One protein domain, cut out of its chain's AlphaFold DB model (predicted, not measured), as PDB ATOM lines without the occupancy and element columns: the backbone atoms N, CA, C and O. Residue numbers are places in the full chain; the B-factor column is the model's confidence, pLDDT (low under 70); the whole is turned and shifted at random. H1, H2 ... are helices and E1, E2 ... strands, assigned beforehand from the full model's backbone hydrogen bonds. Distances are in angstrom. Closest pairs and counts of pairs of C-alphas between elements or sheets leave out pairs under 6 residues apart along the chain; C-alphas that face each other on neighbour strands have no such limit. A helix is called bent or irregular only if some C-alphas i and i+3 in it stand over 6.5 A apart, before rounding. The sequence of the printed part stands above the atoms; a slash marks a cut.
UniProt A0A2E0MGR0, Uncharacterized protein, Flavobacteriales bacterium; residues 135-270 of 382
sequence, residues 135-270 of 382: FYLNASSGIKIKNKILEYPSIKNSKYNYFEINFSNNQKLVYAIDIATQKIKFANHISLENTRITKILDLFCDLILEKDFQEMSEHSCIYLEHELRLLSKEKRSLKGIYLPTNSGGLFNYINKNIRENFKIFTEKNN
ATOM      1  N   PHE A 135     144.556 170.508 125.566       85.75
ATOM      2  CA  PHE A 135     145.466 169.431 125.946       85.75
ATOM      3  C   PHE A 135     145.056 168.743 127.263       85.75
ATOM      4  O   PHE A 135     144.964 167.515 127.334       85.75
ATOM      5  N   TYR A 136     144.770 169.521 128.314       87.56
ATOM      6  CA  TYR A 136     144.392 168.971 129.620       87.56
ATOM      7  C   TYR A 136     142.947 168.475 129.642       87.56
ATOM      8  O   TYR A 136     142.632 167.478 130.298       87.56
ATOM      9  N   LEU A 137     142.061 169.139 128.896       88.06
ATOM     10  CA  LEU A 137     140.687 168.678 128.729       88.06
ATOM     11  C   LEU A 137     140.653 167.297 128.063       88.06
ATOM     12  O   LEU A 137     139.932 166.413 128.534       88.06
ATOM     13  N   ASN A 138     141.464 167.070 127.032       88.62
ATOM     14  CA  ASN A 138     141.571 165.779 126.357       88.62
ATOM     15  C   ASN A 138     142.173 164.702 127.268       88.62
ATOM     16  O   ASN A 138     141.646 163.582 127.324       88.62
ATOM     17  N   ALA A 139     143.202 165.045 128.049       88.31
ATOM     18  CA  ALA A 139     143.803 164.142 129.030       88.31
ATOM     19  C   ALA A 139     142.791 163.635 130.075       88.31
ATOM     20  O   ALA A 139     142.847 162.479 130.496       88.31
ATOM     21  N   SER A 140     141.798 164.457 130.432       89.69
ATOM     22  CA  SER A 140     140.773 164.085 131.415       89.69
ATOM     23  C   SER A 140     139.838 162.954 130.968       89.69
ATOM     24  O   SER A 140     139.121 162.378 131.785       89.69
ATOM     25  N   SER A 141     139.813 162.612 129.674       85.75
ATOM     26  CA  SER A 141     138.840 161.678 129.092       85.75
ATOM     27  C   SER A 141     138.795 160.310 129.792       85.75
ATOM     28  O   SER A 141     137.696 159.776 129.988       85.75
ATOM     29  N   GLY A 142     139.945 159.790 130.231       83.19
ATOM     30  CA  GLY A 142     140.085 158.491 130.902       83.19
ATOM     31  C   GLY A 142     139.802 158.479 132.409       83.19
ATOM     32  O   GLY A 142     139.762 157.402 133.004       83.19
ATOM     33  N   ILE A 143     139.592 159.637 133.036       90.94
ATOM     34  CA  ILE A 143     139.390 159.734 134.487       90.94
ATOM     35  C   ILE A 143     137.963 159.290 134.848       90.94
ATOM     36  O   ILE A 143     136.979 159.693 134.215       90.94
ATOM     37  N   LYS A 144     137.855 158.443 135.877       90.88
ATOM     38  CA  LYS A 144     136.583 157.988 136.457       90.88
ATOM     39  C   LYS A 144     136.199 158.906 137.607       90.88
ATOM     40  O   LYS A 144     137.045 159.146 138.449       90.88
ATOM     41  N   ILE A 145     134.935 159.318 137.656       91.12
ATOM     42  CA  ILE A 145     134.389 160.153 138.732       91.12
ATOM     43  C   ILE A 145     134.073 159.274 139.949       91.12
ATOM     44  O   ILE A 145     133.315 158.309 139.812       91.12
ATOM     45  N   LYS A 146     134.631 159.603 141.117       92.88
ATOM     46  CA  LYS A 146     134.458 158.873 142.390       92.88
ATOM     47  C   LYS A 146     134.065 159.781 143.558       92.88
ATOM     48  O   LYS A 146     133.310 159.355 144.425       92.88
ATOM     49  N   ASN A 147     134.548 161.016 143.557       89.12
ATOM     50  CA  ASN A 147     134.471 161.999 144.639       89.12
ATOM     51  C   ASN A 147     133.315 162.996 144.436       89.12
ATOM     52  O   ASN A 147     133.291 164.091 145.006       89.12
ATOM     53  N   LYS A 148     132.338 162.626 143.600       91.25
ATOM     54  CA  LYS A 148     131.126 163.409 143.363       91.25
ATOM     55  C   LYS A 148     130.137 163.206 144.505       91.25
ATOM     56  O   LYS A 148     129.679 162.092 144.746       91.25
ATOM     57  N   ILE A 149     129.741 164.302 145.141       89.81
ATOM     58  CA  ILE A 149     128.651 164.332 146.122       89.81
ATOM     59  C   ILE A 149     127.463 165.123 145.575       89.81
ATOM     60  O   ILE A 149     127.612 165.982 144.704       89.81
ATOM     61  N   LEU A 150     126.267 164.805 146.076       82.19
ATOM     62  CA  LEU A 150     125.033 165.479 145.667       82.19
ATOM     63  C   LEU A 150     124.901 166.852 146.324       82.19
ATOM     64  O   LEU A 150     124.504 167.811 145.670       82.19
ATOM     65  N   GLU A 151     125.267 166.947 147.602       80.44
ATOM     66  CA  GLU A 151     125.090 168.153 148.403       80.44
ATOM     67  C   GLU A 151     126.239 168.350 149.388       80.44
ATOM     68  O   GLU A 151     126.942 167.412 149.773       80.44
ATOM     69  N   TYR A 152     126.414 169.603 149.800       77.31
ATOM     70  CA  TYR A 152     127.391 169.990 150.806       77.31
ATOM     71  C   TYR A 152     126.984 169.433 152.184       77.31
ATOM     72  O   TYR A 152     125.809 169.541 152.543       77.31
ATOM     73  N   PRO A 153     127.915 168.892 152.998       72.50
ATOM     74  CA  PRO A 153     127.579 168.362 154.318       72.50
ATOM     75  C   PRO A 153     126.872 169.406 155.198       72.50
ATOM     76  O   PRO A 153     127.456 170.427 155.562       72.50
ATOM     77  N   SER A 154     125.615 169.141 155.561       65.62
ATOM     78  CA  SER A 154     124.775 170.068 156.337       65.62
ATOM     79  C   SER A 154     125.252 170.203 157.788       65.62
ATOM     80  O   SER A 154     125.090 171.252 158.409       65.62
ATOM     81  N   ILE A 155     125.870 169.147 158.328       70.25
ATOM     82  CA  ILE A 155     126.420 169.113 159.686       70.25
ATOM     83  C   ILE A 155     127.932 169.322 159.602       70.25
ATOM     84  O   ILE A 155     128.682 168.423 159.217       70.25
ATOM     85  N   LYS A 156     128.384 170.519 159.983       78.19
ATOM     86  CA  LYS A 156     129.811 170.838 160.093       78.19
ATOM     87  C   LYS A 156     130.338 170.356 161.440       78.19
ATOM     88  O   LYS A 156     129.860 170.778 162.490       78.19
ATOM     89  N   ASN A 157     131.335 169.482 161.410       82.62
ATOM     90  CA  ASN A 157     132.038 169.063 162.617       82.62
ATOM     91  C   ASN A 157     133.035 170.158 163.024       82.62
ATOM     92  O   ASN A 157     133.835 170.610 162.208       82.62
ATOM     93  N   SER A 158     132.989 170.577 164.291       86.81
ATOM     94  CA  SER A 158     133.811 171.665 164.836       86.81
ATOM     95  C   SER A 158     135.316 171.394 164.802       86.81
ATOM     96  O   SER A 158     136.100 172.332 164.907       86.81
ATOM     97  N   LYS A 159     135.734 170.132 164.629       92.31
ATOM     98  CA  LYS A 159     137.142 169.752 164.442       92.31
ATOM     99  C   LYS A 159     137.707 170.158 163.079       92.31
ATOM    100  O   LYS A 159     138.926 170.156 162.916       92.31
ATOM    101  N   TYR A 160     136.845 170.489 162.117       93.19
ATOM    102  CA  TYR A 160     137.246 170.803 160.752       93.19
ATOM    103  C   TYR A 160     136.910 172.245 160.371       93.19
ATOM    104  O   TYR A 160     135.840 172.764 160.690       93.19
ATOM    105  N   ASN A 161     137.798 172.873 159.601       93.44
ATOM    106  CA  ASN A 161     137.458 174.053 158.810       93.44
ATOM    107  C   ASN A 161     137.104 173.606 157.393       93.44
ATOM    108  O   ASN A 161     137.886 172.909 156.753       93.44
ATOM    109  N   TYR A 162     135.935 174.015 156.909       93.94
ATOM    110  CA  TYR A 162     135.462 173.654 155.578       93.94
ATOM    111  C   TYR A 162     135.544 174.844 154.628       93.94
ATOM    112  O   TYR A 162     135.171 175.957 155.004       93.94
ATOM    113  N   PHE A 163     135.936 174.575 153.387       94.94
ATOM    114  CA  PHE A 163     136.037 175.558 152.312       94.94
ATOM    115  C   PHE A 163     135.257 175.097 151.082       94.94
ATOM    116  O   PHE A 163     135.068 173.897 150.865       94.94
ATOM    117  N   GLU A 164     134.795 176.062 150.286       94.44
ATOM    118  CA  GLU A 164     134.252 175.809 148.953       94.44
ATOM    119  C   GLU A 164     134.932 176.700 147.916       94.44
ATOM    120  O   GLU A 164     135.331 177.824 148.219       94.44
ATOM    121  N   ILE A 165     135.042 176.191 146.693       94.81
ATOM    122  CA  ILE A 165     135.483 176.946 145.521       94.81
ATOM    123  C   ILE A 165     134.414 176.777 144.444       94.81
ATOM    124  O   ILE A 165     134.103 175.652 144.048       94.81
ATOM    125  N   ASN A 166     133.838 177.892 143.992       93.19
ATOM    126  CA  ASN A 166     132.733 177.914 143.034       93.19
ATOM    127  C   ASN A 166     133.260 178.101 141.610       93.19
ATOM    128  O   ASN A 166     133.727 179.178 141.273       93.19
ATOM    129  N   PHE A 167     133.144 177.090 140.753       88.44
ATOM    130  CA  PHE A 167     133.553 177.200 139.344       88.44
ATOM    131  C   PHE A 167     132.408 177.685 138.458       88.44
ATOM    132  O   PHE A 167     132.618 178.377 137.469       88.44
ATOM    133  N   SER A 168     131.180 177.302 138.806       85.94
ATOM    134  CA  SER A 168     129.946 177.774 138.181       85.94
ATOM    135  C   SER A 168     128.768 177.539 139.127       85.94
ATOM    136  O   SER A 168     128.919 176.886 140.162       85.94
ATOM    137  N   ASN A 169     127.570 177.987 138.741       80.50
ATOM    138  CA  ASN A 169     126.334 177.724 139.492       80.50
ATOM    139  C   ASN A 169     126.103 176.226 139.766       80.50
ATOM    140  O   ASN A 169     125.468 175.870 140.755       80.50
ATOM    141  N   ASN A 170     126.653 175.358 138.914       87.38
ATOM    142  CA  ASN A 170     126.413 173.919 138.937       87.38
ATOM    143  C   ASN A 170     127.666 173.109 139.287       87.38
ATOM    144  O   ASN A 170     127.627 171.881 139.178       87.38
ATOM    145  N   GLN A 171     128.776 173.763 139.653       91.50
ATOM    146  CA  GLN A 171     130.046 173.092 139.912       91.50
ATOM    147  C   GLN A 171     130.844 173.746 141.040       91.50
ATOM    148  O   GLN A 171     131.243 174.909 140.946       91.50
ATOM    149  N   LYS A 172     131.132 172.957 142.077       94.31
ATOM    150  CA  LYS A 172     131.891 173.375 143.256       94.31
ATOM    151  C   LYS A 172     132.903 172.318 143.674       94.31
ATOM    152  O   LYS A 172     132.608 171.127 143.595       94.31
ATOM    153  N   LEU A 173     134.049 172.750 144.188       95.50
ATOM    154  CA  LEU A 173     134.965 171.912 144.964       95.50
ATOM    155  C   LEU A 173     134.735 172.184 146.451       95.50
ATOM    156  O   LEU A 173     134.588 173.338 146.850       95.50
ATOM    157  N   VAL A 174     134.724 171.132 147.260       95.31
ATOM    158  CA  VAL A 174     134.512 171.195 148.704       95.31
ATOM    159  C   VAL A 174     135.593 170.390 149.400       95.31
ATOM    160  O   VAL A 174     135.805 169.221 149.086       95.31
ATOM    161  N   TYR A 175     136.243 170.985 150.393       95.62
ATOM    162  CA  TYR A 175     137.236 170.280 151.195       95.62
ATOM    163  C   TYR A 175     137.201 170.716 152.658       95.62
ATOM    164  O   TYR A 175     136.718 171.803 152.989       95.62
ATOM    165  N   ALA A 176     137.677 169.840 153.543       95.25
ATOM    166  CA  ALA A 176     137.727 170.082 154.977       95.25
ATOM    167  C   ALA A 176     139.107 169.749 155.547       95.25
ATOM    168  O   ALA A 176     139.660 168.678 155.283       95.25
ATOM    169  N   ILE A 177     139.627 170.668 156.358       95.81
ATOM    170  CA  ILE A 177     140.933 170.562 157.007       95.81
ATOM    171  C   ILE A 177     140.733 170.297 158.489       95.81
ATOM    172  O   ILE A 177     140.004 171.029 159.159       95.81
ATOM    173  N   ASP A 178     141.396 169.270 159.003       94.81
ATOM    174  CA  ASP A 178     141.498 169.007 160.436       94.81
ATOM    175  C   ASP A 178     142.337 170.091 161.104       94.81
ATOM    176  O   ASP A 178     143.491 170.298 160.745       94.81
ATOM    177  N   ILE A 179     141.764 170.804 162.071       93.19
ATOM    178  CA  ILE A 179     142.436 171.952 162.696       93.19
ATOM    179  C   ILE A 179     143.689 171.513 163.468       93.19
ATOM    180  O   ILE A 179     144.675 172.245 163.502       93.19
ATOM    181  N   ALA A 180     143.670 170.322 164.074       91.75
ATOM    182  CA  ALA A 180     144.768 169.842 164.906       91.75
ATOM    183  C   ALA A 180     145.937 169.317 164.063       91.75
ATOM    184  O   ALA A 180     147.094 169.591 164.374       91.75
ATOM    185  N   THR A 181     145.636 168.559 163.009       92.38
ATOM    186  CA  THR A 181     146.661 167.936 162.154       92.38
ATOM    187  C   THR A 181     147.003 168.747 160.911       92.38
ATOM    188  O   THR A 181     147.997 168.436 160.271       92.38
ATOM    189  N   GLN A 182     146.193 169.755 160.572       93.56
ATOM    190  CA  GLN A 182     146.291 170.583 159.361       93.56
ATOM    191  C   GLN A 182     146.139 169.800 158.050       93.56
ATOM    192  O   GLN A 182     146.359 170.339 156.970       93.56
ATOM    193  N   LYS A 183     145.688 168.543 158.131       94.69
ATOM    194  CA  LYS A 183     145.510 167.666 156.975       94.69
ATOM    195  C   LYS A 183     144.130 167.786 156.351       94.69
ATOM    196  O   LYS A 183     143.127 167.936 157.055       94.69
ATOM    197  N   ILE A 184     144.070 167.614 155.035       95.75
ATOM    198  CA  ILE A 184     142.816 167.489 154.292       95.75
ATOM    199  C   ILE A 184     142.190 166.124 154.593       95.75
ATOM    200  O   ILE A 184     142.697 165.089 154.172       95.75
ATOM    201  N   LYS A 185     141.074 166.106 155.325       94.69
ATOM    202  CA  LYS A 185     140.351 164.865 155.683       94.69
ATOM    203  C   LYS A 185     139.147 164.584 154.800       94.69
ATOM    204  O   LYS A 185     138.567 163.503 154.856       94.69
ATOM    205  N   PHE A 186     138.761 165.568 154.005       93.50
ATOM    206  CA  PHE A 186     137.633 165.487 153.097       93.50
ATOM    207  C   PHE A 186     137.939 166.337 151.874       93.50
ATOM    208  O   PHE A 186     138.322 167.497 152.027       93.50
ATOM    209  N   ALA A 187     137.746 165.775 150.687       95.94
ATOM    210  CA  ALA A 187     137.876 166.464 149.413       95.94
ATOM    211  C   ALA A 187     136.897 165.824 148.430       95.94
ATOM    212  O   ALA A 187     137.033 164.650 148.117       95.94
ATOM    213  N   ASN A 188     135.894 166.581 147.998       96.00
ATOM    214  CA  ASN A 188     134.851 166.135 147.083       96.00
ATOM    215  C   ASN A 188     134.435 167.287 146.171       96.00
ATOM    216  O   ASN A 188     134.687 168.457 146.463       96.00
ATOM    217  N   HIS A 189     133.724 166.979 145.093       95.00
ATOM    218  CA  HIS A 189     133.133 167.997 144.233       95.00
ATOM    219  C   HIS A 189     131.623 167.794 144.085       95.00
ATOM    220  O   HIS A 189     131.104 166.679 144.096       95.00
ATOM    221  N   ILE A 190     130.906 168.902 143.931       94.19
ATOM    222  CA  ILE A 190     129.491 168.930 143.562       94.19
ATOM    223  C   ILE A 190     129.457 169.331 142.096       94.19
ATOM    224  O   ILE A 190     130.033 170.349 141.714       94.19
ATOM    225  N   SER A 191     128.854 168.519 141.237       92.88
ATOM    226  CA  SER A 191     128.732 168.834 139.808       92.88
ATOM    227  C   SER A 191     127.446 168.240 139.262       92.88
ATOM    228  O   SER A 191     127.267 167.030 139.366       92.88
ATOM    229  N   LEU A 192     126.557 169.047 138.677       88.19
ATOM    230  CA  LEU A 192     125.319 168.512 138.087       88.19
ATOM    231  C   LEU A 192     125.629 167.626 136.873       88.19
ATOM    232  O   LEU A 192     125.154 166.495 136.779       88.19
ATOM    233  N   GLU A 193     126.518 168.099 136.004       87.38
ATOM    234  CA  GLU A 193     126.921 167.412 134.779       87.38
ATOM    235  C   GLU A 193     128.267 166.700 134.934       87.38
ATOM    236  O   GLU A 193     129.114 167.101 135.729       87.38
ATOM    237  N   ASN A 194     128.489 165.645 134.146       89.06
ATOM    238  CA  ASN A 194     129.759 164.913 134.109       89.06
ATOM    239  C   ASN A 194     130.655 165.455 132.983       89.06
ATOM    240  O   ASN A 194     130.908 164.784 131.983       89.06
ATOM    241  N   THR A 195     131.114 166.697 133.140       90.75
ATOM    242  CA  THR A 195     131.974 167.383 132.159       90.75
ATOM    243  C   THR A 195     133.445 166.958 132.269       90.75
ATOM    244  O   THR A 195     133.864 166.327 133.241       90.75
ATOM    245  N   ARG A 196     134.279 167.353 131.297       91.12
ATOM    246  CA  ARG A 196     135.744 167.186 131.383       91.12
ATOM    247  C   ARG A 196     136.340 167.904 132.601       91.12
ATOM    248  O   ARG A 196     137.163 167.333 133.303       91.12
ATOM    249  N   ILE A 197     135.842 169.100 132.926       90.69
ATOM    250  CA  ILE A 197     136.237 169.826 134.146       90.69
ATOM    251  C   ILE A 197     135.865 169.023 135.397       90.69
ATOM    252  O   ILE A 197     136.667 168.914 136.314       90.69
ATOM    253  N   THR A 198     134.687 168.391 135.415       92.69
ATOM    254  CA  THR A 198     134.257 167.533 136.536       92.69
ATOM    255  C   THR A 198     135.254 166.411 136.800       92.69
ATOM    256  O   THR A 198     135.609 166.152 137.943       92.69
ATOM    257  N   LYS A 199     135.761 165.785 135.738       95.12
ATOM    258  CA  LYS A 199     136.791 164.749 135.837       95.12
ATOM    259  C   LYS A 199     138.125 165.281 136.366       95.12
ATOM    260  O   LYS A 199     138.778 164.607 137.152       95.12
ATOM    261  N   ILE A 200     138.517 166.489 135.960       94.81
ATOM    262  CA  ILE A 200     139.723 167.152 136.478       94.81
ATOM    263  C   ILE A 200     139.578 167.443 137.978       94.81
ATOM    264  O   ILE A 200     140.502 167.173 138.739       94.81
ATOM    265  N   LEU A 201     138.418 167.941 138.418       95.25
ATOM    266  CA  LEU A 201     138.147 168.176 139.840       95.25
ATOM    267  C   LEU A 201     138.137 166.879 140.652       95.25
ATOM    268  O   LEU A 201     138.599 166.873 141.789       95.25
ATOM    269  N   ASP A 202     137.645 165.783 140.075       96.12
ATOM    270  CA  ASP A 202     137.655 164.471 140.721       96.12
ATOM    271  C   ASP A 202     139.082 163.971 140.989       96.12
ATOM    272  O   ASP A 202     139.402 163.601 142.119       96.12
ATOM    273  N   LEU A 203     139.958 164.065 139.981       96.62
ATOM    274  CA  LEU A 203     141.391 163.789 140.128       96.62
ATOM    275  C   LEU A 203     142.040 164.725 141.150       96.62
ATOM    276  O   LEU A 203     142.861 164.294 141.955       96.62
ATOM    277  N   PHE A 204     141.663 166.002 141.145       97.00
ATOM    278  CA  PHE A 204     142.178 166.955 142.115       97.00
ATOM    279  C   PHE A 204     141.819 166.565 143.554       97.00
ATOM    280  O   PHE A 204     142.673 166.658 144.430       97.00
ATOM    281  N   CYS A 205     140.598 166.073 143.794       96.94
ATOM    282  CA  CYS A 205     140.186 165.567 145.107       96.94
ATOM    283  C   CYS A 205     141.067 164.396 145.566       96.94
ATOM    284  O   CYS A 205     141.530 164.408 146.707       96.94
ATOM    285  N   ASP A 206     141.350 163.440 144.672       94.94
ATOM    286  CA  ASP A 206     142.249 162.308 144.949       94.94
ATOM    287  C   ASP A 206     143.666 162.799 145.320       94.94
ATOM    288  O   ASP A 206     144.300 162.250 146.221       94.94
ATOM    289  N   LEU A 207     144.160 163.854 144.661       94.88
ATOM    290  CA  LEU A 207     145.516 164.376 144.867       94.88
ATOM    291  C   LEU A 207     145.714 165.138 146.176       94.88
ATOM    292  O   LEU A 207     146.823 165.131 146.708       94.88
ATOM    293  N   ILE A 208     144.686 165.828 146.670       95.94
ATOM    294  CA  ILE A 208     144.802 166.667 147.873       95.94
ATOM    295  C   ILE A 208     144.463 165.927 149.165       95.94
ATOM    296  O   ILE A 208     144.774 166.426 150.245       95.94
ATOM    297  N   LEU A 209     143.811 164.768 149.078       94.12
ATOM    298  CA  LEU A 209     143.383 164.018 150.251       94.12
ATOM    299  C   LEU A 209     144.592 163.605 151.112       94.12
ATOM    300  O   LEU A 209     145.616 163.164 150.600       94.12
ATOM    301  N   GLU A 210     144.462 163.749 152.433       93.56
ATOM    302  CA  GLU A 210     145.482 163.452 153.456       93.56
ATOM    303  C   GLU A 210     146.771 164.296 153.430       93.56
ATOM    304  O   GLU A 210     147.610 164.131 154.327       93.56
ATOM    305  N   LYS A 211     146.906 165.234 152.483       93.31
ATOM    306  CA  LYS A 211     148.009 166.208 152.445       93.31
ATOM    307  C   LYS A 211     147.857 167.282 153.515       93.31
ATOM    308  O   LYS A 211     146.736 167.581 153.938       93.31
ATOM    309  N   ASP A 212     148.969 167.875 153.937       93.31
ATOM    310  CA  ASP A 212     148.944 169.105 154.724       93.31
ATOM    311  C   ASP A 212     148.334 170.262 153.910       93.31
ATOM    312  O   ASP A 212     148.424 170.314 152.678       93.31
ATOM    313  N   PHE A 213     147.670 171.203 154.579       95.00
ATOM    314  CA  PHE A 213     147.033 172.312 153.880       95.00
ATOM    315  C   PHE A 213     148.047 173.313 153.301       95.00
ATOM    316  O   PHE A 213     147.788 173.896 152.245       95.00
ATOM    317  N   GLN A 214     149.216 173.479 153.931       94.25
ATOM    318  CA  GLN A 214     150.315 174.257 153.358       94.25
ATOM    319  C   GLN A 214     150.812 173.607 152.063       94.25
ATOM    320  O   GLN A 214     150.940 174.279 151.042       94.25
ATOM    321  N   GLU A 215     150.982 172.286 152.073       93.69
ATOM    322  CA  GLU A 215     151.365 171.499 150.901       93.69
ATOM    323  C   GLU A 215     150.341 171.606 149.763       93.69
ATOM    324  O   GLU A 215     150.692 171.826 148.600       93.69
ATOM    325  N   MET A 216     149.050 171.518 150.089       95.00
ATOM    326  CA  MET A 216     147.987 171.754 149.116       95.00
ATOM    327  C   MET A 216     148.079 173.169 148.519       95.00
ATOM    328  O   MET A 216     147.953 173.328 147.306       95.00
ATOM    329  N   SER A 217     148.311 174.195 149.337       94.56
ATOM    330  CA  SER A 217     148.411 175.595 148.897       94.56
ATOM    331  C   SER A 217     149.610 175.869 147.984       94.56
ATOM    332  O   SER A 217     149.524 176.667 147.045       94.56
ATOM    333  N   GLU A 218     150.729 175.198 148.235       91.19
ATOM    334  CA  GLU A 218     151.976 175.434 147.515       91.19
ATOM    335  C   GLU A 218     152.090 174.586 146.240       91.19
ATOM    336  O   GLU A 218     152.514 175.109 145.206       91.19
ATOM    337  N   HIS A 219     151.670 173.314 146.281       92.38
ATOM    338  CA  HIS A 219     152.028 172.336 145.247       92.38
ATOM    339  C   HIS A 219     150.854 171.608 144.575       92.38
ATOM    340  O   HIS A 219     151.053 170.999 143.523       92.38
ATOM    341  N   SER A 220     149.619 171.683 145.085       93.69
ATOM    342  CA  SER A 220     148.510 170.870 144.541       93.69
ATOM    343  C   SER A 220     148.236 171.089 143.046       93.69
ATOM    344  O   SER A 220     148.012 170.125 142.315       93.69
ATOM    345  N   CYS A 221     148.302 172.331 142.554       93.06
ATOM    346  CA  CYS A 221     148.123 172.609 141.127       93.06
ATOM    347  C   CYS A 221     149.277 172.084 140.263       93.06
ATOM    348  O   CYS A 221     149.057 171.770 139.095       93.06
ATOM    349  N   ILE A 222     150.485 171.969 140.823       90.56
ATOM    350  CA  ILE A 222     151.630 171.347 140.145       90.56
ATOM    351  C   ILE A 222     151.374 169.846 140.009       90.56
ATOM    352  O   ILE A 222     151.557 169.292 138.929       90.56
ATOM    353  N   TYR A 223     150.874 169.196 141.065       92.06
ATOM    354  CA  TYR A 223     150.493 167.782 141.010       92.06
ATOM    355  C   TYR A 223     149.393 167.525 139.988       92.06
ATOM    356  O   TYR A 223     149.501 166.600 139.189       92.06
ATOM    357  N   LEU A 224     148.370 168.380 139.960       93.19
ATOM    358  CA  LEU A 224     147.290 168.260 138.989       93.19
ATOM    359  C   LEU A 224     147.795 168.381 137.547       93.19
ATOM    360  O   LEU A 224     147.390 167.596 136.690       93.19
ATOM    361  N   GLU A 225     148.672 169.354 137.282       91.19
ATOM    362  CA  GLU A 225     149.289 169.539 135.964       91.19
ATOM    363  C   GLU A 225     150.044 168.284 135.546       91.19
ATOM    364  O   GLU A 225     149.827 167.758 134.453       91.19
ATOM    365  N   HIS A 226     150.897 167.802 136.447       87.69
ATOM    366  CA  HIS A 226     151.762 166.664 136.212       87.69
ATOM    367  C   HIS A 226     150.958 165.407 135.875       87.69
ATOM    368  O   HIS A 226     151.213 164.769 134.854       87.69
ATOM    369  N   GLU A 227     149.943 165.084 136.678       89.38
ATOM    370  CA  GLU A 227     149.113 163.901 136.447       89.38
ATOM    371  C   GLU A 227     148.338 163.983 135.132       89.38
ATOM    372  O   GLU A 227     148.311 163.024 134.359       89.38
ATOM    373  N   LEU A 228     147.746 165.137 134.812       89.62
ATOM    374  CA  LEU A 228     147.053 165.307 133.534       89.62
ATOM    375  C   LEU A 228     148.019 165.196 132.351       89.62
ATOM    376  O   LEU A 228     147.675 164.617 131.323       89.62
ATOM    377  N   ARG A 229     149.247 165.693 132.496       86.25
ATOM    378  CA  ARG A 229     150.286 165.544 131.477       86.25
ATOM    379  C   ARG A 229     150.689 164.083 131.275       86.25
ATOM    380  O   ARG A 229     150.844 163.683 130.125       86.25
ATOM    381  N   LEU A 230     150.808 163.289 132.342       84.38
ATOM    382  CA  LEU A 230     151.087 161.849 132.249       84.38
ATOM    383  C   LEU A 230     149.944 161.061 131.596       84.38
ATOM    384  O   LEU A 230     150.188 160.105 130.863       84.38
ATOM    385  N   LEU A 231     148.695 161.461 131.849       86.50
ATOM    386  CA  LEU A 231     147.513 160.839 131.249       86.50
ATOM    387  C   LEU A 231     147.317 161.218 129.776       86.50
ATOM    388  O   LEU A 231     146.614 160.512 129.042       86.50
ATOM    389  N   SER A 232     147.911 162.325 129.333       83.19
ATOM    390  CA  SER A 232     147.779 162.777 127.957       83.19
ATOM    391  C   SER A 232     148.496 161.845 126.984       83.19
ATOM    392  O   SER A 232     149.650 161.460 127.166       83.19
ATOM    393  N   LYS A 233     147.808 161.512 125.890       78.94
ATOM    394  CA  LYS A 233     148.397 160.788 124.750       78.94
ATOM    395  C   LYS A 233     149.049 161.730 123.742       78.94
ATOM    396  O   LYS A 233     149.733 161.278 122.825       78.94
ATOM    397  N   GLU A 234     148.797 163.026 123.877       77.62
ATOM    398  CA  GLU A 234     149.293 164.049 122.974       77.62
ATOM    399  C   GLU A 234     150.679 164.512 123.427       77.62
ATOM    400  O   GLU A 234     150.971 164.618 124.618       77.62
ATOM    401  N   LYS A 235     151.557 164.815 122.468       68.31
ATOM    402  CA  LYS A 235     152.799 165.533 122.763       68.31
ATOM    403  C   LYS A 235     152.519 167.021 122.654       68.31
ATOM    404  O   LYS A 235     152.053 167.477 121.612       68.31
ATOM    405  N   ARG A 236     152.843 167.782 123.698       66.56
ATOM    406  CA  ARG A 236     152.774 169.241 123.620       66.56
ATOM    407  C   ARG A 236     153.803 169.801 122.647       66.56
ATOM    408  O   ARG A 236     154.904 169.272 122.504       66.56
ATOM    409  N   SER A 237     153.415 170.894 121.999       59.84
ATOM    410  CA  SER A 237     154.241 171.648 121.055       59.84
ATOM    411  C   SER A 237     155.325 172.483 121.746       59.84
ATOM    412  O   SER A 237     156.409 172.662 121.192       59.84
ATOM    413  N   LEU A 238     155.053 172.978 122.957       62.84
ATOM    414  CA  LEU A 238     155.990 173.790 123.736       62.84
ATOM    415  C   LEU A 238     157.056 172.907 124.412       62.84
ATOM    416  O   LEU A 238     156.772 171.802 124.862       62.84
ATOM    417  N   LYS A 239     158.298 173.391 124.483       56.38
ATOM    418  CA  LYS A 239     159.404 172.740 125.207       56.38
ATOM    419  C   LYS A 239     159.743 173.583 126.438       56.38
ATOM    420  O   LYS A 239     159.945 174.782 126.283       56.38
ATOM    421  N   GLY A 240     159.831 172.985 127.629       64.50
ATOM    422  CA  GLY A 240     160.235 173.690 128.856       64.50
ATOM    423  C   GLY A 240     159.526 173.214 130.128       64.50
ATOM    424  O   GLY A 240     158.804 172.218 130.108       64.50
ATOM    425  N   ILE A 241     159.760 173.932 131.233       64.56
ATOM    426  CA  ILE A 241     159.078 173.725 132.521       64.56
ATOM    427  C   ILE A 241     157.686 174.356 132.442       64.56
ATOM    428  O   ILE A 241     157.554 175.531 132.099       64.56
ATOM    429  N   TYR A 242     156.657 173.587 132.789       68.94
ATOM    430  CA  TYR A 242     155.291 174.088 132.874       68.94
ATOM    431  C   TYR A 242     154.983 174.521 134.294       68.94
ATOM    432  O   TYR A 242     155.071 173.736 135.235       68.94
ATOM    433  N   LEU A 243     154.599 175.782 134.432       71.19
ATOM    434  CA  LEU A 243     154.024 176.292 135.663       71.19
ATOM    435  C   LEU A 243     152.495 176.205 135.574       71.19
ATOM    436  O   LEU A 243     151.935 176.354 134.479       71.19
ATOM    437  N   PRO A 244     151.791 176.018 136.706       71.94
ATOM    438  CA  PRO A 244     150.332 176.101 136.744       71.94
ATOM    439  C   PRO A 244     149.788 177.391 136.118       71.94
ATOM    440  O   PRO A 244     148.749 177.356 135.466       71.94
ATOM    441  N   THR A 245     150.541 178.493 136.218       71.69
ATOM    442  CA  THR A 245     150.224 179.787 135.592       71.69
ATOM    443  C   THR A 245     150.026 179.707 134.088       71.69
ATOM    444  O   THR A 245     149.119 180.337 133.549       71.69
ATOM    445  N   ASN A 246     150.805 178.850 133.432       73.94
ATOM    446  CA  ASN A 246     150.807 178.671 131.983       73.94
ATOM    447  C   ASN A 246     149.893 177.515 131.550       73.94
ATOM    448  O   ASN A 246     149.808 177.196 130.369       73.94
ATOM    449  N   SER A 247     149.236 176.851 132.507       74.69
ATOM    450  CA  SER A 247     148.394 175.677 132.261       74.69
ATOM    451  C   SER A 247     146.925 176.030 131.975       74.69
ATOM    452  O   SER A 247     146.115 175.152 131.676       74.69
ATOM    453  N   GLY A 248     146.592 177.322 132.009       81.56
ATOM    454  CA  GLY A 248     145.281 177.864 131.669       81.56
ATOM    455  C   GLY A 248     144.429 178.227 132.883       81.56
ATOM    456  O   GLY A 248     144.747 177.888 134.029       81.56
ATOM    457  N   GLY A 249     143.323 178.926 132.633       84.81
ATOM    458  CA  GLY A 249     142.579 179.635 133.678       84.81
ATOM    459  C   GLY A 249     142.003 178.754 134.783       84.81
ATOM    460  O   GLY A 249     141.932 179.206 135.922       84.81
ATOM    461  N   LEU A 250     141.691 177.479 134.512       88.69
ATOM    462  CA  LEU A 250     141.239 176.554 135.560       88.69
ATOM    463  C   LEU A 250     142.300 176.376 136.660       88.69
ATOM    464  O   LEU A 250     141.975 176.462 137.842       88.69
ATOM    465  N   PHE A 251     143.567 176.164 136.288       90.88
ATOM    466  CA  PHE A 251     144.661 175.970 137.248       90.88
ATOM    467  C   PHE A 251     144.916 177.234 138.064       90.88
ATOM    468  O   PHE A 251     145.122 177.157 139.277       90.88
ATOM    469  N   ASN A 252     144.848 178.391 137.407       87.88
ATOM    470  CA  ASN A 252     144.985 179.693 138.052       87.88
ATOM    471  C   ASN A 252     143.862 179.958 139.040       87.88
ATOM    472  O   ASN A 252     144.117 180.388 140.165       87.88
ATOM    473  N   TYR A 253     142.633 179.638 138.645       90.19
ATOM    474  CA  TYR A 253     141.468 179.792 139.493       90.19
ATOM    475  C   TYR A 253     141.564 178.909 140.740       90.19
ATOM    476  O   TYR A 253     141.384 179.407 141.853       90.19
ATOM    477  N   ILE A 254     141.925 177.629 140.581       93.44
ATOM    478  CA  ILE A 254     142.150 176.711 141.706       93.44
ATOM    479  C   ILE A 254     143.254 177.256 142.621       93.44
ATOM    480  O   ILE A 254     143.025 177.436 143.815       93.44
ATOM    481  N   ASN A 255     144.424 177.577 142.063       92.56
ATOM    482  CA  ASN A 255     145.591 178.009 142.836       92.56
ATOM    483  C   ASN A 255     145.300 179.282 143.645       92.56
ATOM    484  O   ASN A 255     145.600 179.349 144.837       92.56
ATOM    485  N   LYS A 256     144.667 180.280 143.015       92.06
ATOM    486  CA  LYS A 256     144.290 181.537 143.670       92.06
ATOM    487  C   LYS A 256     143.368 181.288 144.863       92.06
ATOM    488  O   LYS A 256     143.682 181.714 145.972       92.06
ATOM    489  N   ASN A 257     142.272 180.563 144.649       95.31
ATOM    490  CA  ASN A 257     141.282 180.319 145.698       95.31
ATOM    491  C   ASN A 257     141.855 179.481 146.852       95.31
ATOM    492  O   ASN A 257     141.554 179.746 148.012       95.31
ATOM    493  N   ILE A 258     142.708 178.490 146.571       96.00
ATOM    494  CA  ILE A 258     143.343 177.692 147.630       96.00
ATOM    495  C   ILE A 258     144.277 178.556 148.472       96.00
ATOM    496  O   ILE A 258     144.231 178.464 149.696       96.00
ATOM    497  N   ARG A 259     145.085 179.420 147.847       94.69
ATOM    498  CA  ARG A 259     145.988 180.327 148.571       94.69
ATOM    499  C   ARG A 259     145.228 181.325 149.440       94.69
ATOM    500  O   ARG A 259     145.628 181.576 150.576       94.69
ATOM    501  N   GLU A 260     144.115 181.857 148.941       95.69
ATOM    502  CA  GLU A 260     143.217 182.718 149.719       95.69
ATOM    503  C   GLU A 260     142.612 181.957 150.910       95.69
ATOM    504  O   GLU A 260     142.685 182.423 152.048       95.69
ATOM    505  N   ASN A 261     142.109 180.740 150.684       96.62
ATOM    506  CA  ASN A 261     141.568 179.881 151.739       96.62
ATOM    507  C   ASN A 261     142.632 179.485 152.779       96.62
ATOM    508  O   ASN A 261     142.341 179.441 153.976       96.62
ATOM    509  N   PHE A 262     143.870 179.236 152.346       96.12
ATOM    510  CA  PHE A 262     145.002 178.947 153.225       96.12
ATOM    511  C   PHE A 262     145.331 180.142 154.116       96.12
ATOM    512  O   PHE A 262     145.431 179.985 155.333       96.12
ATOM    513  N   LYS A 263     145.387 181.351 153.546       94.62
ATOM    514  CA  LYS A 263     145.575 182.585 154.317       94.62
ATOM    515  C   LYS A 263     144.500 182.730 155.400       94.62
ATOM    516  O   LYS A 263     144.843 182.835 156.577       94.62
ATOM    517  N   ILE A 264     143.223 182.601 155.031       94.88
ATOM    518  CA  ILE A 264     142.090 182.658 155.973       94.88
ATOM    519  C   ILE A 264     142.242 181.619 157.094       94.88
ATOM    520  O   ILE A 264     142.020 181.919 158.267       94.88
ATOM    521  N   PHE A 265     142.623 180.386 156.756       94.94
ATOM    522  CA  PHE A 265     142.832 179.325 157.737       94.94
ATOM    523  C   PHE A 265     143.981 179.638 158.698       94.94
ATOM    524  O   PHE A 265     143.820 179.475 159.907       94.94
ATOM    525  N   THR A 266     145.122 180.098 158.191       93.75
ATOM    526  CA  THR A 266     146.283 180.407 159.036       93.75
ATOM    527  C   THR A 266     146.002 181.556 160.001       93.75
ATOM    528  O   THR A 266     146.304 181.430 161.188       93.75
ATOM    529  N   GLU A 267     145.331 182.612 159.530       93.00
ATOM    530  CA  GLU A 267     144.924 183.763 160.343       93.00
ATOM    531  C   GLU A 267     143.909 183.354 161.417       93.00
ATOM    532  O   GLU A 267     144.085 183.658 162.593       93.00
ATOM    533  N   LYS A 268     142.872 182.594 161.042       92.81
ATOM    534  CA  LYS A 268     141.812 182.167 161.969       92.81
ATOM    535  C   LYS A 268     142.322 181.265 163.098       92.81
ATOM    536  O   LYS A 268     141.782 181.316 164.201       92.81
ATOM    537  N   ASN A 269     143.308 180.409 162.824       90.50
ATOM    538  CA  ASN A 269     143.784 179.399 163.778       90.50
ATOM    539  C   ASN A 269     145.154 179.738 164.396       90.50
ATOM    540  O   ASN A 269     145.703 178.901 165.107       90.50
ATOM    541  N   ASN A 270     145.698 180.938 164.148       89.56
ATOM    542  CA  ASN A 270     147.017 181.379 164.625       89.56
ATOM    543  C   ASN A 270     148.142 180.374 164.307       89.56
ATOM    544  O   ASN A 270     148.939 180.006 165.173       89.56
TER     545      ASN A 270
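What this domain is: This is residues 135 to 270 of the 382 residues of an uncharacterized protein of Flavobacteriales bacterium (UniProt A0A2E0MGR0). A twisted sheet of three strands has two helices, H2 and H5, packed side by side over one face, running along its strands; H3 packs on both of these helices and only grazes the sheet. H1 and the small H4 sit toward one end of the longest axis, where the long loop of residues 232 to 243 also lies. The printed part has 136 residues, with five named helices and three named strands in the order H1 E1 E2 E3 H2 H3 H4 H5; the sheet order is E1 - E2 - E3, antiparallel throughout, and the class is mixed, helices and strands. The whole is compact, with a radius of gyration of the C-alphas of 15.0 A, and only just elongated, spanning 47 by 31 by 23 A.

How they stand to each other: E1, residues 160 to 168, E2, residues 171 to 178, and E3, residues 184 to 191, form a meander, each strand the antiparallel neighbour of the one before, in two hairpins. N 163 and O 175 are 2.9 A apart across E1 and E2, and N 174 and O 188 are 2.8 A apart across E2 and E3, within hydrogen-bond range. The sheet is twisted, with C-alphas up to 4.1 A off its plane. Residues 148 to 149 pair in parallel with residues 189 to 190 of E3. H2, residues 196 to 208, and H5, residues 249 to 269, are on the same face, making two layers, a sheet with helices on one face. H2 lies over E2 and E3 at a height over the sheet of 8.8 A; the C-alphas of Ala 187 and Cys 205 are the closest of E3 and H2, at 5.0 A. H5 lies over E1 at a height of 9.4 A, at 25 degrees to it on the local plane. H3, residues 213 to 231, is the hub, touching four helices. It touches H5 with residues 213 to 221 alone, at a shallow tilt of 21 degrees, opposite ways; the closest C-alphas, of Ser 217 and Arg 259, are 5.3 A apart. It touches H2 at a steep tilt of 51 degrees, with residues 216 to 224 alone; the closest C-alphas are those of Ile 208 and Met 216, 6.1 A apart. H1, residues 135 to 142, touches H3 with closest C-alphas Ala 139 and Leu 231, 5.4 A apart, about perpendicular at 81 degrees. H4, residues 244 to 247, touches H3, with closest C-alphas Ile 222 and Pro 244 at 6.0 A, and H5, with Pro 244 and Phe 251 at 5.7 A. Every O i to N i+4 pair is within hydrogen-bond range in H2 and H5, against 2 of 4 in H1 and 13 of 15 in H3; H4 is too short for such a pair.

Where its parts are: E1 is 24.7 A from first to last C-alpha, beginning at (137.246, 170.803, 160.752); E2 is 23.9 A and E3 20.2 A. H5, the longest helix, is 30.1 A and ends at C-alpha 269, (143.784, 179.399, 163.778). H3 is 25.4 A, with a kink of 57 degrees near residue 220, and is irregular: C-alphas 218 and 221 are 8.0 A apart. H2 is 18.8 A. H1 begins at C-alpha 135, (145.466, 169.431, 125.946), and is irregular too, with C-alphas 139 and 142 7.0 A apart.

The domain as a whole: The two C-alphas farthest apart, of Ser 158 and Ser 237, are 48.3 A apart. The printed part has no cut. The links from H1 to E1, 17 residues, and from H3 to H4, 12 residues, are long. The mean pLDDT of the printed part is 88.5; residue 154 and residues 235 to 242 are under 70.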